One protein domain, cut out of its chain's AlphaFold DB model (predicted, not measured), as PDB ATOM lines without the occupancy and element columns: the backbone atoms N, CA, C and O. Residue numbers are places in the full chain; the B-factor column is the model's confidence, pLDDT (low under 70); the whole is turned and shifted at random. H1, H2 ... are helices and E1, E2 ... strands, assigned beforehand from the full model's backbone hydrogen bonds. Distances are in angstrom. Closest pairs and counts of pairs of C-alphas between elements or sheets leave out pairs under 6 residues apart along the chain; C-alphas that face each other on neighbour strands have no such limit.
ATOM      1  N   LEU A 481      93.196   2.348-227.962       88.38
ATOM      2  CA  LEU A 481      93.932   1.086-228.141       88.38
ATOM      3  C   LEU A 481      94.688   1.022-229.483       88.38
ATOM      4  O   LEU A 481      95.698   0.331-229.588       88.38
ATOM      5  N   THR A 482      94.222   1.767-230.490       87.56
ATOM      6  CA  THR A 482      94.828   1.864-231.828       87.56
ATOM      7  C   THR A 482      96.211   2.527-231.861       87.56
ATOM      8  O   THR A 482      96.940   2.326-232.830       87.56
ATOM      9  N   ILE A 483      96.602   3.285-230.826       85.25
ATOM     10  CA  ILE A 483      97.877   4.031-230.804       85.25
ATOM     11  C   ILE A 483      99.049   3.220-230.222       85.25
ATOM     12  O   ILE A 483     100.194   3.668-230.279       85.25
ATOM     13  N   THR A 484      98.786   2.043-229.643       86.50
ATOM     14  CA  THR A 484      99.772   1.276-228.862       86.50
ATOM     15  C   THR A 484     100.454   0.186-229.692       86.50
ATOM     16  O   THR A 484      99.799  -0.678-230.276       86.50
ATOM     17  N   TYR A 485     101.791   0.166-229.702       91.00
ATOM     18  CA  TYR A 485     102.587  -0.751-230.528       91.00
ATOM     19  C   TYR A 485     102.974  -2.052-229.791       91.00
ATOM     20  O   TYR A 485     104.137  -2.321-229.492       91.00
ATOM     21  N   SER A 486     101.974  -2.885-229.504       90.88
ATOM     22  CA  SER A 486     102.060  -4.001-228.543       90.88
ATOM     23  C   SER A 486     102.681  -5.316-229.059       90.88
ATOM     24  O   SER A 486     102.145  -6.415-228.870       90.88
ATOM     25  N   LYS A 487     103.816  -5.232-229.765       91.25
ATOM     26  CA  LYS A 487     104.442  -6.389-230.432       91.25
ATOM     27  C   LYS A 487     104.869  -7.472-229.431       91.25
ATOM     28  O   LYS A 487     105.611  -7.198-228.491       91.25
ATOM     29  N   GLY A 488     104.511  -8.725-229.717       90.06
ATOM     30  CA  GLY A 488     104.813  -9.899-228.886       90.06
ATOM     31  C   GLY A 488     103.554 -10.471-228.232       90.06
ATOM     32  O   GLY A 488     102.446 -10.022-228.516       90.06
ATOM     33  N   HIS A 489     103.707 -11.457-227.353       87.56
ATOM     34  CA  HIS A 489     102.586 -12.110-226.655       87.56
ATOM     35  C   HIS A 489     102.521 -11.699-225.180       87.56
ATOM     36  O   HIS A 489     103.450 -11.074-224.671       87.56
ATOM     37  N   LEU A 490     101.445 -12.090-224.489       85.75
ATOM     38  CA  LEU A 490     101.251 -11.884-223.047       85.75
ATOM     39  C   LEU A 490     102.514 -12.192-222.219       85.75
ATOM     40  O   LEU A 490     103.070 -13.295-222.294       85.75
ATOM     41  N   ASN A 491     102.937 -11.243-221.381       79.56
ATOM     42  CA  ASN A 491     104.174 -11.279-220.580       79.56
ATOM     43  C   ASN A 491     105.484 -11.479-221.395       79.56
ATOM     44  O   ASN A 491     106.516 -11.846-220.832       79.56
ATOM     45  N   ARG A 492     105.451 -11.292-222.721       88.19
ATOM     46  CA  ARG A 492     106.572 -11.437-223.675       88.19
ATOM     47  C   ARG A 492     106.463 -10.391-224.796       88.19
ATOM     48  O   ARG A 492     106.512 -10.723-225.986       88.19
ATOM     49  N   LYS A 493     106.254  -9.136-224.402       89.62
ATOM     50  CA  LYS A 493     106.220  -7.969-225.291       89.62
ATOM     51  C   LYS A 493     107.638  -7.455-225.564       89.62
ATOM     52  O   LYS A 493     108.539  -7.650-224.752       89.62
ATOM     53  N   TYR A 494     107.832  -6.821-226.718       89.19
ATOM     54  CA  TYR A 494     109.097  -6.178-227.112       89.19
ATOM     55  C   TYR A 494     109.218  -4.723-226.625       89.19
ATOM     56  O   TYR A 494     110.278  -4.123-226.780       89.19
ATOM     57  N   TYR A 495     108.140  -4.162-226.076       85.31
ATOM     58  CA  TYR A 495     108.023  -2.766-225.662       85.31
ATOM     59  C   TYR A 495     107.415  -2.686-224.256       85.31
ATOM     60  O   TYR A 495     106.703  -3.592-223.820       85.31
ATOM     61  N   GLU A 496     107.710  -1.605-223.539       79.06
ATOM     62  CA  GLU A 496     107.151  -1.339-222.211       79.06
ATOM     63  C   GLU A 496     105.808  -0.591-222.302       79.06
ATOM     64  O   GLU A 496     105.492   0.036-223.310       79.06
ATOM     65  N   GLY A 497     105.009  -0.642-221.231       78.69
ATOM     66  CA  GLY A 497     103.725   0.070-221.123       78.69
ATOM     67  C   GLY A 497     102.477  -0.739-221.505       78.69
ATOM     68  O   GLY A 497     101.372  -0.359-221.120       78.69
ATOM     69  N   ASP A 498     102.633  -1.902-222.144       84.88
ATOM     70  CA  ASP A 498     101.550  -2.748-222.687       84.88
ATOM     71  C   ASP A 498     100.542  -3.336-221.671       84.88
ATOM     72  O   ASP A 498      99.650  -4.085-222.067       84.88
ATOM     73  N   LYS A 499     100.610  -2.998-220.373       88.62
ATOM     74  CA  LYS A 499      99.793  -3.587-219.287       88.62
ATOM     75  C   LYS A 499      98.302  -3.714-219.634       88.62
ATOM     76  O   LYS A 499      97.695  -4.744-219.353       88.62
ATOM     77  N   TYR A 500      97.708  -2.672-220.214       90.00
ATOM     78  CA  TYR A 500      96.283  -2.661-220.564       90.00
ATOM     79  C   TYR A 500      95.985  -3.430-221.859       90.00
ATOM     80  O   TYR A 500      94.910  -4.010-221.987       90.00
ATOM     81  N   ILE A 501      96.944  -3.521-222.785       91.94
ATOM     82  CA  ILE A 501      96.809  -4.366-223.976       91.94
ATOM     83  C   ILE A 501      96.914  -5.848-223.595       91.94
ATOM     84  O   ILE A 501      96.123  -6.651-224.075       91.94
ATOM     85  N   ASP A 502      97.787  -6.202-222.647       91.19
ATOM     86  CA  ASP A 502      97.869  -7.548-222.062       91.19
ATOM     87  C   ASP A 502      96.587  -7.948-221.296       91.19
ATOM     88  O   ASP A 502      96.302  -9.139-221.137       91.19
ATOM     89  N   MET A 503      95.780  -6.980-220.840       91.56
ATOM     90  CA  MET A 503      94.429  -7.243-220.321       91.56
ATOM     91  C   MET A 503      93.435  -7.530-221.457       91.56
ATOM     92  O   MET A 503      92.689  -8.502-221.361       91.56
ATOM     93  N   VAL A 504      93.452  -6.747-222.543       90.81
ATOM     94  CA  VAL A 504      92.567  -6.942-223.712       90.81
ATOM     95  C   VAL A 504      92.884  -8.241-224.462       90.81
ATOM     96  O   VAL A 504      91.978  -9.020-224.749       90.81
ATOM     97  N   GLU A 505      94.159  -8.535-224.731       91.56
ATOM     98  CA  GLU A 505      94.589  -9.773-225.399       91.56
ATOM     99  C   GLU A 505      94.195 -11.014-224.577       91.56
ATOM    100  O   GLU A 505      93.731 -12.007-225.140       91.56
ATOM    101  N   ARG A 506      94.299 -10.941-223.243       91.81
ATOM    102  CA  ARG A 506      93.872 -12.013-222.330       91.81
ATOM    103  C   ARG A 506      92.351 -12.161-222.261       91.81
ATOM    104  O   ARG A 506      91.869 -13.291-222.239       91.81
ATOM    105  N   LEU A 507      91.608 -11.052-222.238       91.31
ATOM    106  CA  LEU A 507      90.144 -11.064-222.250       91.31
ATOM    107  C   LEU A 507      89.621 -11.709-223.537       91.31
ATOM    108  O   LEU A 507      88.822 -12.634-223.462       91.31
ATOM    109  N   ASN A 508      90.139 -11.306-224.700       90.12
ATOM    110  CA  ASN A 508      89.747 -11.884-225.987       90.12
ATOM    111  C   ASN A 508      90.042 -13.394-226.049       90.12
ATOM    112  O   ASN A 508      89.174 -14.167-226.440       90.12
ATOM    113  N   GLN A 509      91.219 -13.839-225.585       88.69
ATOM    114  CA  GLN A 509      91.552 -15.272-225.506       88.69
ATOM    115  C   GLN A 509      90.599 -16.063-224.591       88.69
ATOM    116  O   GLN A 509      90.310 -17.225-224.877       88.69
ATOM    117  N   ALA A 510      90.106 -15.458-223.504       88.06
ATOM    118  CA  ALA A 510      89.116 -16.078-222.626       88.06
ATOM    119  C   ALA A 510      87.726 -16.139-223.285       88.06
ATOM    120  O   ALA A 510      87.139 -17.219-223.349       88.06
ATOM    121  N   CYS A 511      87.247 -15.020-223.839       86.75
ATOM    122  CA  CYS A 511      85.955 -14.922-224.521       86.75
ATOM    123  C   CYS A 511      85.852 -15.875-225.721       86.75
ATOM    124  O   CYS A 511      84.843 -16.561-225.860       86.75
ATOM    125  N   ASP A 512      86.895 -15.980-226.551       86.31
ATOM    126  CA  ASP A 512      86.930 -16.928-227.674       86.31
ATOM    127  C   ASP A 512      86.854 -18.381-227.179       86.31
ATOM    128  O   ASP A 512      86.126 -19.200-227.743       86.31
ATOM    129  N   SER A 513      87.569 -18.708-226.095       85.44
ATOM    130  CA  SER A 513      87.551 -20.050-225.500       85.44
ATOM    131  C   SER A 513      86.165 -20.408-224.952       85.44
ATOM    132  O   SER A 513      85.673 -21.512-225.200       85.44
ATOM    133  N   GLU A 514      85.516 -19.476-224.250       85.88
ATOM    134  CA  GLU A 514      84.164 -19.641-223.709       85.88
ATOM    135  C   GLU A 514      83.119 -19.765-224.826       85.88
ATOM    136  O   GLU A 514      82.356 -20.733-224.853       85.88
ATOM    137  N   ALA A 515      83.124 -18.840-225.791       83.62
ATOM    138  CA  ALA A 515      82.173 -18.810-226.897       83.62
ATOM    139  C   ALA A 515      82.241 -20.089-227.745       83.62
ATOM    140  O   ALA A 515      81.210 -20.674-228.075       83.62
ATOM    141  N   LEU A 516      83.451 -20.573-228.048       84.31
ATOM    142  CA  LEU A 516      83.675 -21.814-228.800       84.31
ATOM    143  C   LEU A 516      83.519 -23.083-227.935       84.31
ATOM    144  O   LEU A 516      83.587 -24.197-228.465       84.31
ATOM    145  N   LYS A 517      83.272 -22.927-226.624       83.69
ATOM    146  CA  LYS A 517      83.087 -23.996-225.624       83.69
ATOM    147  C   LYS A 517      84.281 -24.960-225.577       83.69
ATOM    148  O   LYS A 517      84.123 -26.177-225.454       83.69
ATOM    149  N   VAL A 518      85.488 -24.401-225.678       82.12
ATOM    150  CA  VAL A 518      86.772 -25.104-225.550       82.12
ATOM    151  C   VAL A 518      87.483 -24.691-224.262       82.12
ATOM    152  O   VAL A 518      87.299 -23.585-223.761       82.12
ATOM    153  N   GLY A 519      88.305 -25.577-223.699       75.94
ATOM    154  CA  GLY A 519      89.109 -25.265-222.516       75.94
ATOM    155  C   GLY A 519      90.520 -24.818-222.891       75.94
ATOM    156  O   GLY A 519      91.201 -25.527-223.632       75.94
ATOM    157  N   LEU A 520      91.008 -23.723-222.298       74.88
ATOM    158  CA  LEU A 520      92.388 -23.227-222.485       74.88
ATOM    159  C   LEU A 520      93.493 -24.229-222.066       74.88
ATOM    160  O   LEU A 520      94.667 -24.037-222.379       74.88
ATOM    161  N   ALA A 521      93.129 -25.305-221.361       75.69
ATOM    162  CA  ALA A 521      94.019 -26.420-221.039       75.69
ATOM    163  C   ALA A 521      94.273 -27.371-222.228       75.69
ATOM    164  O   ALA A 521      95.307 -28.036-222.260       75.69
ATOM    165  N   THR A 522      93.353 -27.449-223.197       81.69
ATOM    166  CA  THR A 522      93.449 -28.328-224.380       81.69
ATOM    167  C   THR A 522      93.546 -27.564-225.699       81.69
ATOM    168  O   THR A 522      94.090 -28.097-226.663       81.69
ATOM    169  N   TRP A 523      93.082 -26.313-225.738       88.00
ATOM    170  CA  TRP A 523      93.154 -25.425-226.899       88.00
ATOM    171  C   TRP A 523      93.884 -24.127-226.562       88.00
ATOM    172  O   TRP A 523      93.809 -23.625-225.446       88.00
ATOM    173  N   ARG A 524      94.584 -23.553-227.545       87.81
ATOM    174  CA  ARG A 524      95.157 -22.203-227.465       87.81
ATOM    175  C   ARG A 524      94.644 -21.373-228.632       87.81
ATOM    176  O   ARG A 524      94.556 -21.878-229.749       87.81
ATOM    177  N   VAL A 525      94.339 -20.108-228.363       89.88
ATOM    178  CA  VAL A 525      93.817 -19.148-229.340       89.88
ATOM    179  C   VAL A 525      94.872 -18.071-229.591       89.88
ATOM    180  O   VAL A 525      95.519 -17.614-228.649       89.88
ATOM    181  N   ASN A 526      95.054 -17.663-230.848       91.88
ATOM    182  CA  ASN A 526      95.850 -16.489-231.208       91.88
ATOM    183  C   ASN A 526      94.926 -15.420-231.803       91.88
ATOM    184  O   ASN A 526      94.444 -15.568-232.924       91.88
ATOM    185  N   VAL A 527      94.711 -14.348-231.040       91.12
ATOM    186  CA  VAL A 527      93.787 -13.247-231.360       91.12
ATOM    187  C   VAL A 527      94.456 -12.078-232.099       91.12
ATOM    188  O   VAL A 527      93.812 -11.073-232.372       91.12
ATOM    189  N   GLN A 528      95.750 -12.182-232.430       91.69
ATOM    190  CA  GLN A 528      96.535 -11.102-233.053       91.69
ATOM    191  C   GLN A 528      96.432 -11.064-234.594       91.69
ATOM    192  O   GLN A 528      97.163 -10.329-235.258       91.69
ATOM    193  N   LEU A 529      95.587 -11.907-235.194       89.94
ATOM    194  CA  LEU A 529      95.590 -12.178-236.633       89.94
ATOM    195  C   LEU A 529      94.568 -11.296-237.370       89.94
ATOM    196  O   LEU A 529      93.369 -11.406-237.146       89.94
ATOM    197  N   LEU A 530      95.058 -10.433-238.268       86.75
ATOM    198  CA  LEU A 530      94.291  -9.303-238.816       86.75
ATOM    199  C   LEU A 530      93.015  -9.688-239.592       86.75
ATOM    200  O   LEU A 530      91.991  -9.040-239.419       86.75
ATOM    201  N   THR A 531      93.074 -10.687-240.480       86.75
ATOM    202  CA  THR A 531      91.936 -11.157-241.304       86.75
ATOM    203  C   THR A 531      92.141 -12.610-241.762       86.75
ATOM    204  O   THR A 531      93.261 -13.122-241.752       86.75
ATOM    205  N   ARG A 532      91.077 -13.280-242.242       84.88
ATOM    206  CA  ARG A 532      91.076 -14.698-242.686       84.88
ATOM    207  C   ARG A 532      92.278 -15.116-243.550       84.88
ATOM    208  O   ARG A 532      92.824 -16.204-243.372       84.88
ATOM    209  N   THR A 533      92.671 -14.290-244.519       87.00
ATOM    210  CA  THR A 533      93.713 -14.640-245.500       87.00
ATOM    211  C   THR A 533      95.113 -14.736-244.872       87.00
ATOM    212  O   THR A 533      95.706 -15.814-244.966       87.00
ATOM    213  N   PRO A 534      95.648 -13.700-244.188       89.81
ATOM    214  CA  PRO A 534      96.895 -13.823-243.435       89.81
ATOM    215  C   PRO A 534      96.802 -14.830-242.280       89.81
ATOM    216  O   PRO A 534      97.793 -15.512-242.039       89.81
ATOM    217  N   THR A 535      95.643 -15.006-241.626       89.94
ATOM    218  CA  THR A 535      95.427 -16.075-240.627       89.94
ATOM    219  C   THR A 535      95.749 -17.453-241.217       89.94
ATOM    220  O   THR A 535      96.613 -18.165-240.706       89.94
ATOM    221  N   ASN A 536      95.113 -17.818-242.335       88.19
ATOM    222  CA  ASN A 536      95.371 -19.086-243.018       88.19
ATOM    223  C   ASN A 536      96.827 -19.195-243.506       88.19
ATOM    224  O   ASN A 536      97.443 -20.247-243.355       88.19
ATOM    225  N   PHE A 537      97.399 -18.113-244.051       89.38
ATOM    226  CA  PHE A 537      98.786 -18.106-244.525       89.38
ATOM    227  C   PHE A 537      99.807 -18.327-243.399       89.38
ATOM    228  O   PHE A 537     100.749 -19.093-243.584       89.38
ATOM    229  N   GLN A 538      99.611 -17.720-242.224       91.31
ATOM    230  CA  GLN A 538     100.488 -17.936-241.070       91.31
ATOM    231  C   GLN A 538     100.414 -19.376-240.555       91.31
ATOM    232  O   GLN A 538     101.447 -19.944-240.210       91.31
ATOM    233  N   VAL A 539      99.235 -20.007-240.578       89.94
ATOM    234  CA  VAL A 539      99.108 -21.437-240.254       89.94
ATOM    235  C   VAL A 539      99.875 -22.309-241.259       89.94
ATOM    236  O   VAL A 539     100.565 -23.238-240.841       89.94
ATOM    237  N   TYR A 540      99.824 -21.999-242.562       87.88
ATOM    238  CA  TYR A 540     100.648 -22.700-243.557       87.88
ATOM    239  C   TYR A 540     102.145 -22.487-243.291       87.88
ATOM    240  O   TYR A 540     102.886 -23.459-243.215       87.88
ATOM    241  N   ALA A 541     102.589 -21.246-243.076       89.94
ATOM    242  CA  ALA A 541     103.995 -20.923-242.825       89.94
ATOM    243  C   ALA A 541     104.551 -21.527-241.517       89.94
ATOM    244  O   ALA A 541     105.747 -21.793-241.427       89.94
ATOM    245  N   ALA A 542     103.700 -21.755-240.511       90.25
ATOM    246  CA  ALA A 542     104.088 -22.365-239.240       90.25
ATOM    247  C   ALA A 542     104.196 -23.900-239.292       90.25
ATOM    248  O   ALA A 542     104.911 -24.483-238.479       90.25
ATOM    249  N   LEU A 543     103.471 -24.562-240.205       87.25
ATOM    250  CA  LEU A 543     103.299 -26.025-240.210       87.25
ATOM    251  C   LEU A 543     103.762 -26.711-241.506       87.25
ATOM    252  O   LEU A 543     103.894 -27.934-241.535       87.25
ATOM    253  N   LEU A 544     104.043 -25.950-242.566       84.81
ATOM    254  CA  LEU A 544     104.568 -26.442-243.836       84.81
ATOM    255  C   LEU A 544     105.884 -25.752-244.195       84.81
ATOM    256  O   LEU A 544     106.033 -24.536-244.100       84.81
ATOM    257  N   LYS A 545     106.834 -26.545-244.700       85.06
ATOM    258  CA  LYS A 545     108.012 -26.014-245.397       85.06
ATOM    259  C   LYS A 545     107.589 -25.451-246.766       85.06
ATOM    260  O   LYS A 545     106.620 -25.953-247.344       85.06
ATOM    261  N   PRO A 546     108.323 -24.479-247.338       86.69
ATOM    262  CA  PRO A 546     108.145 -24.087-248.735       86.69
ATOM    263  C   PRO A 546     108.132 -25.311-249.663       86.69
ATOM    264  O   PRO A 546     108.910 -26.244-249.475       86.69
ATOM    265  N   HIS A 547     107.229 -25.306-250.647       83.25
ATOM    266  CA  HIS A 547     106.981 -26.410-251.589       83.25
ATOM    267  C   HIS A 547     106.489 -27.742-250.978       83.25
ATOM    268  O   HIS A 547     106.320 -28.710-251.717       83.25
ATOM    269  N   ALA A 548     106.203 -27.821-249.672       76.00
ATOM    270  CA  ALA A 548     105.575 -29.009-249.096       76.00
ATOM    271  C   ALA A 548     104.151 -29.196-249.650       76.00
ATOM    272  O   ALA A 548     103.343 -28.263-249.669       76.00
ATOM    273  N   ASN A 549     103.832 -30.413-250.097       68.38
ATOM    274  CA  ASN A 549     102.530 -30.695-250.688       68.38
ATOM    275  C   ASN A 549     101.411 -30.628-249.636       68.38
ATOM    276  O   ASN A 549     101.382 -31.405-248.680       68.38
ATOM    277  N   CYS A 550     100.442 -29.742-249.862       64.69
ATOM    278  CA  CYS A 550      99.284 -29.609-248.989       64.69
ATOM    279  C   CYS A 550      98.423 -30.883-248.981       64.69
ATOM    280  O   CYS A 550      97.977 -31.300-247.921       64.69
ATOM    281  N   THR A 551      98.211 -31.562-250.114       60.50
ATOM    282  CA  THR A 551      97.227 -32.666-250.162       60.50
ATOM    283  C   THR A 551      97.656 -33.932-249.417       60.50
ATOM    284  O   THR A 551      96.788 -34.678-248.977       60.50
ATOM    285  N   THR A 552      98.960 -34.169-249.231       53.88
ATOM    286  CA  THR A 552      99.484 -35.346-248.507       53.88
ATOM    287  C   THR A 552      99.804 -35.088-247.039       53.88
ATOM    288  O   THR A 552      99.946 -36.051-246.293       53.88
ATOM    289  N   ASN A 553      99.932 -33.822-246.618       53.94
ATOM    290  CA  ASN A 553     100.409 -33.461-245.275       53.94
ATOM    291  C   ASN A 553      99.450 -32.512-244.525       53.94
ATOM    292  O   ASN A 553      99.556 -32.368-243.306       53.94
ATOM    293  N   PHE A 554      98.542 -31.825-245.230       58.19
ATOM    294  CA  PHE A 554      97.820 -30.664-244.705       58.19
ATOM    295  C   PHE A 554      96.454 -30.448-245.384       58.19
ATOM    296  O   PHE A 554      96.297 -29.605-246.277       58.19
ATOM    297  N   LEU A 555      95.425 -31.195-244.971       64.94
ATOM    298  CA  LEU A 555      94.093 -30.999-245.542       64.94
ATOM    299  C   LEU A 555      93.469 -29.698-245.018       64.94
ATOM    300  O   LEU A 555      93.202 -29.558-243.825       64.94
ATOM    301  N   VAL A 556      93.151 -28.786-245.938       67.00
ATOM    302  CA  VAL A 556      92.356 -27.585-245.658       67.00
ATOM    303  C   VAL A 556      90.900 -27.835-246.038       67.00
ATOM    304  O   VAL A 556      90.499 -27.657-247.188       67.00
ATOM    305  N   ALA A 557      90.075 -28.207-245.065       63.16
ATOM    306  CA  ALA A 557      88.634 -28.281-245.267       63.16
ATOM    307  C   ALA A 557      88.047 -26.859-245.229       63.16
ATOM    308  O   ALA A 557      87.674 -26.386-244.158       63.16
ATOM    309  N   ARG A 558      87.970 -26.160-246.370       64.88
ATOM    310  CA  ARG A 558      87.284 -24.852-246.488       64.88
ATOM    311  C   ARG A 558      85.758 -25.012-246.595       64.88
ATOM    312  O   ARG A 558      85.247 -26.128-246.541       64.88
ATOM    313  N   GLY A 559      85.030 -23.901-246.690       58.56
ATOM    314  CA  GLY A 559      83.568 -23.885-246.798       58.56
ATOM    315  C   GLY A 559      83.004 -22.473-246.955       58.56
ATOM    316  O   GLY A 559      82.153 -22.082-246.168       58.56
ATOM    317  N   SER A 560      83.525 -21.701-247.912       57.41
ATOM    318  CA  SER A 560      83.007 -20.371-248.270       57.41
ATOM    319  C   SER A 560      81.668 -20.441-249.009       57.41
ATOM    320  O   SER A 560      80.777 -19.642-248.748       57.41
ATOM    321  N   ASP A 561      81.528 -21.443-249.879       58.56
ATOM    322  CA  ASP A 561      80.472 -21.520-250.898       58.56
ATOM    323  C   ASP A 561      79.669 -22.833-250.785       58.56
ATOM    324  O   ASP A 561      79.116 -23.338-251.758       58.56
ATOM    325  N   CYS A 562      79.654 -23.447-249.595       70.69
ATOM    326  CA  CYS A 562      79.028 -24.747-249.356       70.69
ATOM    327  C   CYS A 562      77.814 -24.618-248.429       70.69
ATOM    328  O   CYS A 562      77.964 -24.318-247.246       70.69
ATOM    329  N   ALA A 563      76.623 -24.917-248.952       79.94
ATOM    330  CA  ALA A 563      75.361 -24.910-248.206       79.94
ATOM    331  C   ALA A 563      75.188 -26.098-247.230       79.94
ATOM    332  O   ALA A 563      74.164 -26.207-246.558       79.94
ATOM    333  N   HIS A 564      76.165 -27.009-247.144       81.69
ATOM    334  CA  HIS A 564      76.097 -28.212-246.314       81.69
ATOM    335  C   HIS A 564      77.221 -28.270-245.275       81.69
ATOM    336  O   HIS A 564      78.357 -27.847-245.505       81.69
ATOM    337  N   LEU A 565      76.913 -28.858-244.116       82.75
ATOM    338  CA  LEU A 565      77.906 -29.113-243.077       82.75
ATOM    339  C   LEU A 565      78.872 -30.223-243.509       82.75
ATOM    340  O   LEU A 565      78.475 -31.266-244.029       82.75
ATOM    341  N   TYR A 566      80.160 -30.014-243.248       80.31
ATOM    342  CA  TYR A 566      81.199 -30.993-243.550       80.31
ATOM    343  C   TYR A 566      81.134 -32.148-242.543       80.31
ATOM    344  O   TYR A 566      81.136 -31.924-241.334       80.31
ATOM    345  N   ASN A 567      81.143 -33.397-243.020       83.31
ATOM    346  CA  ASN A 567      81.199 -34.572-242.147       83.31
ATOM    347  C   ASN A 567      82.618 -34.751-241.577       83.31
ATOM    348  O   ASN A 567      83.419 -35.554-242.064       83.31
ATOM    349  N   TYR A 568      82.937 -33.975-240.539       77.25
ATOM    350  CA  TYR A 568      84.265 -33.943-239.926       77.25
ATOM    351  C   TYR A 568      84.711 -35.304-239.379       77.25
ATOM    352  O   TYR A 568      85.892 -35.638-239.451       77.25
ATOM    353  N   THR A 569      83.776 -36.124-238.892       79.38
ATOM    354  CA  THR A 569      84.051 -37.486-238.412       79.38
ATOM    355  C   THR A 569      84.497 -38.406-239.549       79.38
ATOM    356  O   THR A 569      85.420 -39.197-239.365       79.38
ATOM    357  N   CYS A 570      83.888 -38.296-240.735       82.25
ATOM    358  CA  CYS A 570      84.331 -39.023-241.926       82.25
ATOM    359  C   CYS A 570      85.721 -38.552-242.376       82.25
ATOM    360  O   CYS A 570      86.625 -39.369-242.536       82.25
ATOM    361  N   ILE A 571      85.928 -37.233-242.470       79.19
ATOM    362  CA  ILE A 571      87.220 -36.646-242.854       79.19
ATOM    363  C   ILE A 571      88.321 -37.102-241.888       79.19
ATOM    364  O   ILE A 571      89.344 -37.625-242.323       79.19
ATOM    365  N   ARG A 572      88.105 -37.008-240.570       77.81
ATOM    366  CA  ARG A 572      89.110 -37.449-239.596       77.81
ATOM    367  C   ARG A 572      89.362 -38.959-239.651       77.81
ATOM    368  O   ARG A 572      90.503 -39.370-239.489       77.81
ATOM    369  N   LYS A 573      88.355 -39.791-239.954       81.31
ATOM    370  CA  LYS A 573      88.554 -41.236-240.185       81.31
ATOM    371  C   LYS A 573      89.431 -41.531-241.407       81.31
ATOM    372  O   LYS A 573      90.262 -42.428-241.312       81.31
ATOM    373  N   LEU A 574      89.281 -40.787-242.508       76.12
ATOM    374  CA  LEU A 574      90.125 -40.938-243.703       76.12
ATOM    375  C   LEU A 574      91.597 -40.628-243.393       76.12
ATOM    376  O   LEU A 574      92.477 -41.421-243.717       76.12
ATOM    377  N   PHE A 575      91.854 -39.514-242.704       73.00
ATOM    378  CA  PHE A 575      93.215 -39.034-242.445       73.00
ATOM    379  C   PHE A 575      93.845 -39.562-241.145       73.00
ATOM    380  O   PHE A 575      95.028 -39.355-240.931       73.00
ATOM    381  N   ASN A 576      93.131 -40.324-240.309       70.81
ATOM    382  CA  ASN A 576      93.673 -40.910-239.069       70.81
ATOM    383  C   ASN A 576      94.832 -41.915-239.268       70.81
ATOM    384  O   ASN A 576      95.468 -42.286-238.287       70.81
ATOM    385  N   LYS A 577      95.085 -42.391-240.496       61.25
ATOM    386  CA  LYS A 577      96.204 -43.300-240.832       61.25
ATOM    387  C   LYS A 577      97.422 -42.595-241.445       61.25
ATOM    388  O   LYS A 577      98.391 -43.261-241.796       61.25
ATOM    389  N   GLN A 578      97.356 -41.282-241.625       64.12
ATOM    390  CA  GLN A 578      98.414 -40.455-242.202       64.12
ATOM    391  C   GLN A 578      98.702 -39.329-241.200       64.12
ATOM    392  O   GLN A 578      97.782 -38.847-240.547       64.12
ATOM    393  N   GLU A 579      99.950 -38.880-241.058       68.00
ATOM    394  CA  GLU A 579     100.292 -37.796-240.115       68.00
ATOM    395  C   GLU A 579      99.934 -36.411-240.689       68.00
ATOM    396  O   GLU A 579     100.766 -35.524-240.858       68.00
ATOM    397  N   VAL A 580      98.658 -36.251-241.047       74.31
ATOM    398  CA  VAL A 580      98.099 -35.084-241.731       74.31
ATOM    399  C   VAL A 580      97.522 -34.106-240.719       74.31
ATOM    400  O   VAL A 580      96.630 -34.438-239.933       74.31
ATOM    401  N   VAL A 581      97.966 -32.853-240.793       78.00
ATOM    402  CA  VAL A 581      97.301 -31.767-240.072       78.00
ATOM    403  C   VAL A 581      95.977 -31.466-240.771       78.00
ATOM    404  O   VAL A 581      95.947 -31.061-241.931       78.00
ATOM    405  N   LEU A 582      94.865 -31.641-240.056       81.94
ATOM    406  CA  LEU A 582      93.560 -31.176-240.515       81.94
ATOM    407  C   LEU A 582      93.357 -29.730-240.050       81.94
ATOM    408  O   LEU A 582      93.177 -29.491-238.852       81.94
ATOM    409  N   LEU A 583      93.371 -28.790-240.998       85.31
ATOM    410  CA  LEU A 583      92.948 -27.405-240.795       85.31
ATOM    411  C   LEU A 583      91.485 -27.246-241.217       85.31
ATOM    412  O   LEU A 583      91.115 -27.560-242.354       85.31
ATOM    413  N   ARG A 584      90.665 -26.676-240.331       84.38
ATOM    414  CA  ARG A 584      89.313 -26.219-240.665       84.38
ATOM    415  C   ARG A 584      89.216 -24.697-240.578       84.38
ATOM    416  O   ARG A 584      89.214 -24.134-239.488       84.38
ATOM    417  N   ASP A 585      89.045 -24.068-241.739       87.12
ATOM    418  CA  ASP A 585      88.522 -22.704-241.829       87.12
ATOM    419  C   ASP A 585      87.010 -22.757-241.566       87.12
ATOM    420  O   ASP A 585      86.261 -23.418-242.294       87.12
ATOM    421  N   MET A 586      86.571 -22.121-240.483       87.31
ATOM    422  CA  MET A 586      85.175 -22.075-240.046       87.31
ATOM    423  C   MET A 586      84.536 -20.690-240.209       87.31
ATOM    424  O   MET A 586      83.467 -20.463-239.659       87.31
ATOM    425  N   THR A 587      85.153 -19.767-240.951       87.81
ATOM    426  CA  THR A 587      84.764 -18.342-240.979       87.81
ATOM    427  C   THR A 587      83.270 -18.091-241.254       87.81
ATOM    428  O   THR A 587      82.643 -17.286-240.577       87.81
ATOM    429  N   HIS A 588      82.658 -18.813-242.197       85.75
ATOM    430  CA  HIS A 588      81.233 -18.646-242.528       85.75
ATOM    431  C   HIS A 588      80.266 -19.281-241.506       85.75
ATOM    432  O   HIS A 588      79.058 -19.174-241.674       85.75
ATOM    433  N   ILE A 589      80.766 -19.966-240.472       86.31
ATOM    434  CA  ILE A 589      79.956 -20.744-239.518       86.31
ATOM    435  C   ILE A 589      80.407 -20.596-238.048       86.31
ATOM    436  O   ILE A 589      79.873 -21.285-237.179       86.31
ATOM    437  N   SER A 590      81.371 -19.722-237.749       86.81
ATOM    438  CA  SER A 590      81.922 -19.503-236.402       86.81
ATOM    439  C   SER A 590      80.846 -19.080-235.399       86.81
ATOM    440  O   SER A 590      80.743 -19.679-234.329       86.81
ATOM    441  N   GLY A 591      79.977 -18.137-235.774       86.50
ATOM    442  CA  GLY A 591      78.854 -17.697-234.944       86.50
ATOM    443  C   GLY A 591      77.822 -18.800-234.671       86.50
ATOM    444  O   GLY A 591      77.312 -18.907-233.556       86.50
ATOM    445  N   LEU A 592      77.585 -19.689-235.647       87.31
ATOM    446  CA  LEU A 592      76.683 -20.845-235.504       87.31
ATOM    447  C   LEU A 592      77.263 -21.923-234.573       87.31
ATOM    448  O   LEU A 592      76.522 -22.540-233.804       87.31
ATOM    449  N   ILE A 593      78.584 -22.137-234.617       86.44
ATOM    450  CA  ILE A 593      79.307 -23.025-233.690       86.44
ATOM    451  C   ILE A 593      79.264 -22.448-232.272       86.44
ATOM    452  O   ILE A 593      78.949 -23.175-231.330       86.44
ATOM    453  N   ALA A 594      79.524 -21.146-232.117       86.31
ATOM    454  CA  ALA A 594      79.530 -20.482-230.817       86.31
ATOM    455  C   ALA A 594      78.137 -20.478-230.162       86.31
ATOM    456  O   ALA A 594      77.977 -20.928-229.023       86.31
ATOM    457  N   GLY A 595      77.096 -20.110-230.920       84.38
ATOM    458  CA  GLY A 595      75.698 -20.256-230.496       84.38
ATOM    459  C   GLY A 595      75.322 -21.705-230.147       84.38
ATOM    460  O   GLY A 595      74.465 -21.940-229.302       84.38
ATOM    461  N   GLY A 596      76.033 -22.695-230.699       85.50
ATOM    462  CA  GLY A 596      75.767 -24.122-230.493       85.50
ATOM    463  C   GLY A 596      74.652 -24.674-231.384       85.50
ATOM    464  O   GLY A 596      74.159 -25.765-231.122       85.50
ATOM    465  N   VAL A 597      74.272 -23.930-232.428       85.12
ATOM    466  CA  VAL A 597      73.221 -24.294-233.392       85.12
ATOM    467  C   VAL A 597      73.682 -25.435-234.308       85.12
ATOM    468  O   VAL A 597      72.870 -26.227-234.779       85.12
ATOM    469  N   ILE A 598      74.995 -25.552-234.542       84.69
ATOM    470  CA  ILE A 598      75.600 -26.643-235.316       84.69
ATOM    471  C   ILE A 598      76.705 -27.356-234.529       84.69
ATOM    472  O   ILE A 598      77.293 -26.807-233.596       84.69
ATOM    473  N   TYR A 599      77.011 -28.593-234.926       81.50
ATOM    474  CA  TYR A 599      77.988 -29.436-234.236       81.50
ATOM    475  C   TYR A 599      79.396 -28.816-234.198       81.50
ATOM    476  O   TYR A 599      79.998 -28.523-235.233       81.50
ATOM    477  N   SER A 600      79.944 -28.698-232.985       82.62
ATOM    478  CA  SER A 600      81.287 -28.175-232.720       82.62
ATOM    479  C   SER A 600      82.384 -29.082-233.315       82.62
ATOM    480  O   SER A 600      82.560 -30.221-232.865       82.62
ATOM    481  N   PRO A 601      83.175 -28.610-234.300       77.50
ATOM    482  CA  PRO A 601      84.158 -29.446-234.990       77.50
ATOM    483  C   PRO A 601      85.405 -29.755-234.143       77.50
ATOM    484  O   PRO A 601      86.195 -30.623-234.527       77.50
ATOM    485  N   PHE A 602      85.593 -29.099-232.990       83.44
ATOM    486  CA  PHE A 602      86.812 -29.156-232.165       83.44
ATOM    487  C   PHE A 602      87.210 -30.557-231.668       83.44
ATOM    488  O   PHE A 602      88.352 -30.766-231.280       83.44
ATOM    489  N   LYS A 603      86.325 -31.558-231.750       75.00
ATOM    490  CA  LYS A 603      86.659 -32.970-231.472       75.00
ATOM    491  C   LYS A 603      87.352 -33.710-232.634       75.00
ATOM    492  O   LYS A 603      87.555 -34.915-232.530       75.00
ATOM    493  N   SER A 604      87.647 -33.051-233.762       73.25
ATOM    494  CA  SER A 604      88.018 -33.744-235.016       73.25
ATOM    495  C   SER A 604      89.185 -33.148-235.819       73.25
ATOM    496  O   SER A 604      89.961 -33.915-236.397       73.25
ATOM    497  N   ALA A 605      89.351 -31.823-235.861       74.19
ATOM    498  CA  ALA A 605      90.481 -31.181-236.543       74.19
ATOM    499  C   ALA A 605      91.610 -30.826-235.568       74.19
ATOM    500  O   ALA A 605      91.418 -30.835-234.356       74.19
ATOM    501  N   THR A 606      92.795 -30.550-236.111       81.00
ATOM    502  CA  THR A 606      94.006 -30.263-235.327       81.00
ATOM    503  C   THR A 606      94.243 -28.756-235.198       81.00
ATOM    504  O   THR A 606      94.759 -28.301-234.184       81.00
ATOM    505  N   VAL A 607      93.843 -27.973-236.206       88.25
ATOM    506  CA  VAL A 607      93.935 -26.505-236.205       88.25
ATOM    507  C   VAL A 607      92.630 -25.912-236.732       88.25
ATOM    508  O   VAL A 607      91.996 -26.473-237.631       88.25
ATOM    509  N   PHE A 608      92.249 -24.758-236.192       88.50
ATOM    510  CA  PHE A 608      91.083 -23.991-236.614       88.50
ATOM    511  C   PHE A 608      91.467 -22.562-236.972       88.50
ATOM    512  O   PHE A 608      92.332 -21.967-236.334       88.50
ATOM    513  N   THR A 609      90.791 -22.014-237.976       89.56
ATOM    514  CA  THR A 609      90.876 -20.602-238.355       89.56
ATOM    515  C   THR A 609      89.477 -20.045-238.583       89.56
ATOM    516  O   THR A 609      88.565 -20.755-239.009       89.56
ATOM    517  N   CYS A 610      89.287 -18.770-238.272       86.81
ATOM    518  CA  CYS A 610      88.050 -18.043-238.522       86.81
ATOM    519  C   CYS A 610      88.359 -16.561-238.779       86.81
ATOM    520  O   CYS A 610      89.522 -16.146-238.735       86.81
ATOM    521  N   ALA A 611      87.316 -15.787-239.052       84.00
ATOM    522  CA  ALA A 611      87.323 -14.340-238.922       84.00
ATOM    523  C   ALA A 611      86.009 -13.900-238.259       84.00
ATOM    524  O   ALA A 611      85.012 -14.633-238.289       84.00
ATOM    525  N   ASN A 612      86.041 -12.734-237.616       79.06
ATOM    526  CA  ASN A 612      85.047 -12.326-236.618       79.06
ATOM    527  C   ASN A 612      83.967 -11.388-237.199       79.06
ATOM    528  O   ASN A 612      83.114 -10.889-236.472       79.06
ATOM    529  N   ASP A 613      84.020 -11.150-238.510       73.81
ATOM    530  CA  ASP A 613      83.220 -10.211-239.302       73.81
ATOM    531  C   ASP A 613      82.088 -10.874-240.119       73.81
ATOM    532  O   ASP A 613      81.268 -10.173-240.708       73.81
ATOM    533  N   TYR A 614      82.020 -12.212-240.139       69.75
ATOM    534  CA  TYR A 614      81.085 -12.995-240.962       69.75
ATOM    535  C   TYR A 614      79.805 -13.350-240.183       69.75
ATOM    536  O   TYR A 614      78.907 -12.522-240.052       69.75
ATOM    537  N   THR A 615      79.676 -14.572-239.649       58.88
ATOM    538  CA  THR A 615      78.463 -14.948-238.898       58.88
ATOM    539  C   THR A 615      78.417 -14.249-237.539       58.88
ATOM    540  O   THR A 615      79.450 -14.161-236.873       58.88
ATOM    541  N   PRO A 616      77.242 -13.764-237.091       54.12
ATOM    542  CA  PRO A 616      77.136 -13.123-235.792       54.12
ATOM    543  C   PRO A 616      77.393 -14.165-234.705       54.12
ATOM    544  O   PRO A 616      76.737 -15.207-234.659       54.12
ATOM    545  N   PHE A 617      78.326 -13.877-233.798       49.62
ATOM    546  CA  PHE A 617      78.363 -14.580-232.522       49.62
ATOM    547  C   PHE A 617      77.053 -14.271-231.785       49.62
ATOM    548  O   PHE A 617      76.780 -13.113-231.466       49.62
ATOM    549  N   VAL A 618      76.233 -15.297-231.535       35.09
ATOM    550  CA  VAL A 618      74.957 -15.170-230.810       35.09
ATOM    551  C   VAL A 618      75.259 -14.935-229.327       35.09
ATOM    552  O   VAL A 618      75.332 -15.860-228.520       35.09
ATOM    553  N   LEU A 619      75.533 -13.673-228.992       33.62
ATOM    554  CA  LEU A 619      76.125 -13.231-227.726       33.62
ATOM    555  C   LEU A 619      75.101 -12.848-226.648       33.62
ATOM    556  O   LEU A 619      75.388 -12.026-225.779       33.62
ATOM    557  N   GLU A 620      73.949 -13.519-226.628       29.02
ATOM    558  CA  GLU A 620      72.970 -13.398-225.535       29.02
ATOM    559  C   GLU A 620      73.572 -13.724-224.155       29.02
ATOM    560  O   GLU A 620      73.054 -13.271-223.141       29.02
ATOM    561  N   LYS A 621      74.687 -14.472-224.087       28.55
ATOM    562  CA  LYS A 621      75.287 -14.899-222.810       28.55
ATOM    563  C   LYS A 621      76.341 -13.971-222.201       28.55
ATOM    564  O   LYS A 621      76.407 -13.916-220.979       28.55
ATOM    565  N   ILE A 622      77.109 -13.200-222.980       29.98
ATOM    566  CA  ILE A 622      78.074 -12.251-222.376       29.98
ATOM    567  C   ILE A 622      77.350 -11.038-221.767       29.98
ATOM    568  O   ILE A 622      77.809 -10.505-220.761       29.98
ATOM    569  N   LEU A 623      76.174 -10.663-222.287       28.88
ATOM    570  CA  LEU A 623      75.325  -9.631-221.676       28.88
ATOM    571  C   LEU A 623      74.894  -9.990-220.240       28.88
ATOM    572  O   LEU A 623      74.890  -9.113-219.380       28.88
ATOM    573  N   PHE A 624      74.633 -11.268-219.947       29.22
ATOM    574  CA  PHE A 624      74.322 -11.727-218.586       29.22
ATOM    575  C   PHE A 624      75.539 -11.775-217.646       29.22
ATOM    576  O   PHE A 624      75.370 -11.611-216.440       29.22
ATOM    577  N   SER A 625      76.775 -11.889-218.153       25.72
ATOM    578  CA  SER A 625      77.980 -11.751-217.309       25.72
ATOM    579  C   SER A 625      78.170 -10.336-216.740       25.72
ATOM    580  O   SER A 625      78.954 -10.153-215.812       25.72
ATOM    581  N   CYS A 626      77.434  -9.335-217.238       29.31
ATOM    582  CA  CYS A 626      77.384  -8.002-216.633       29.31
ATOM    583  C   CYS A 626      76.337  -7.863-215.509       29.31
ATOM    584  O   CYS A 626      76.417  -6.896-214.754       29.31
ATOM    585  N   GLU A 627      75.406  -8.812-215.332       33.81
ATOM    586  CA  GLU A 627      74.470  -8.800-214.189       33.81
ATOM    587  C   GLU A 627      75.141  -9.212-212.864       33.81
ATOM    588  O   GLU A 627      74.579  -8.996-211.795       33.81
TER     589      GLU A 627
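Overview. This is residues 481 to 627 of the 693 residues of a protein of Nicotiana attenuata (UniProt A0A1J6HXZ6). Look for a small parallel sheet of three strands, with H2 over one face and H4 over the other, while the long helix H1 is set off from the sheet and H6 lies far from the core. The 147 printed residues hold H1, H2, H3, E1, H4, E2, H5, E3 and H6 in that order, the sheet running E1, E2, E3. The class is mostly helix, though under half of the residues are in named elements. The whole is compact, with a radius of gyration of the C-alphas of 16.9 A and spans of 47 by 40 by 29 A.

Along the chain. Find C-alpha 499 at (99.793, -3.587, -219.287); from there H1 runs 24.5 A to residue 515. Next come H2, residues 532 to 543, 16.8 A; H3, 550 to 553; E1, 554 to 557; H4, 568 to 575; E2, 581 to 585, 12.7 A; H5, 590 to 595; E3, 607 to 609; and H6, 620 to 624, ending at C-alpha 624 (74.322, -11.727, -218.586).

Arrangement. Begin at inner strand E2: N 555 and O 581 of E1 and E2 are 3.1 A apart, and N 609 and O 584 of E3 and E2 3.0 A, within hydrogen-bond range. E1, H4, E2 and E2, H5, E3 are strand-helix-strand units, parallel neighbour strands with a helix between, with right-handed crossovers. H2 runs along E2 at a height over the sheet of 9.5 A; its closest C-alphas to E3 are Asn 536 and Thr 609, 6.7 A. H4 is on the opposite face, at 10.2 A. H3 only grazes the sheet. H1 and H5 are close but not clearly touching, closest at the C-alphas of Ala 515 and Ala 594, 5.0 A. H6 is apart from H1 and H5. Every O i to N i+4 pair is within range in H1, H2, H4 and H5; H6 has 0 of 1, and 1 of 2 O i to N i+3 pairs; H3 is too short.

Size, cuts and confidence. The C-alphas of His 547 and Glu 627, the two farthest apart, are 52.6 A apart. The printed part has no cut; the links H1 to H2 and H5 to E3 are long. The mean pLDDT of the printed part is 77.9, with residues 549 to 561, 577 to 579 and 614 to 627 under 70.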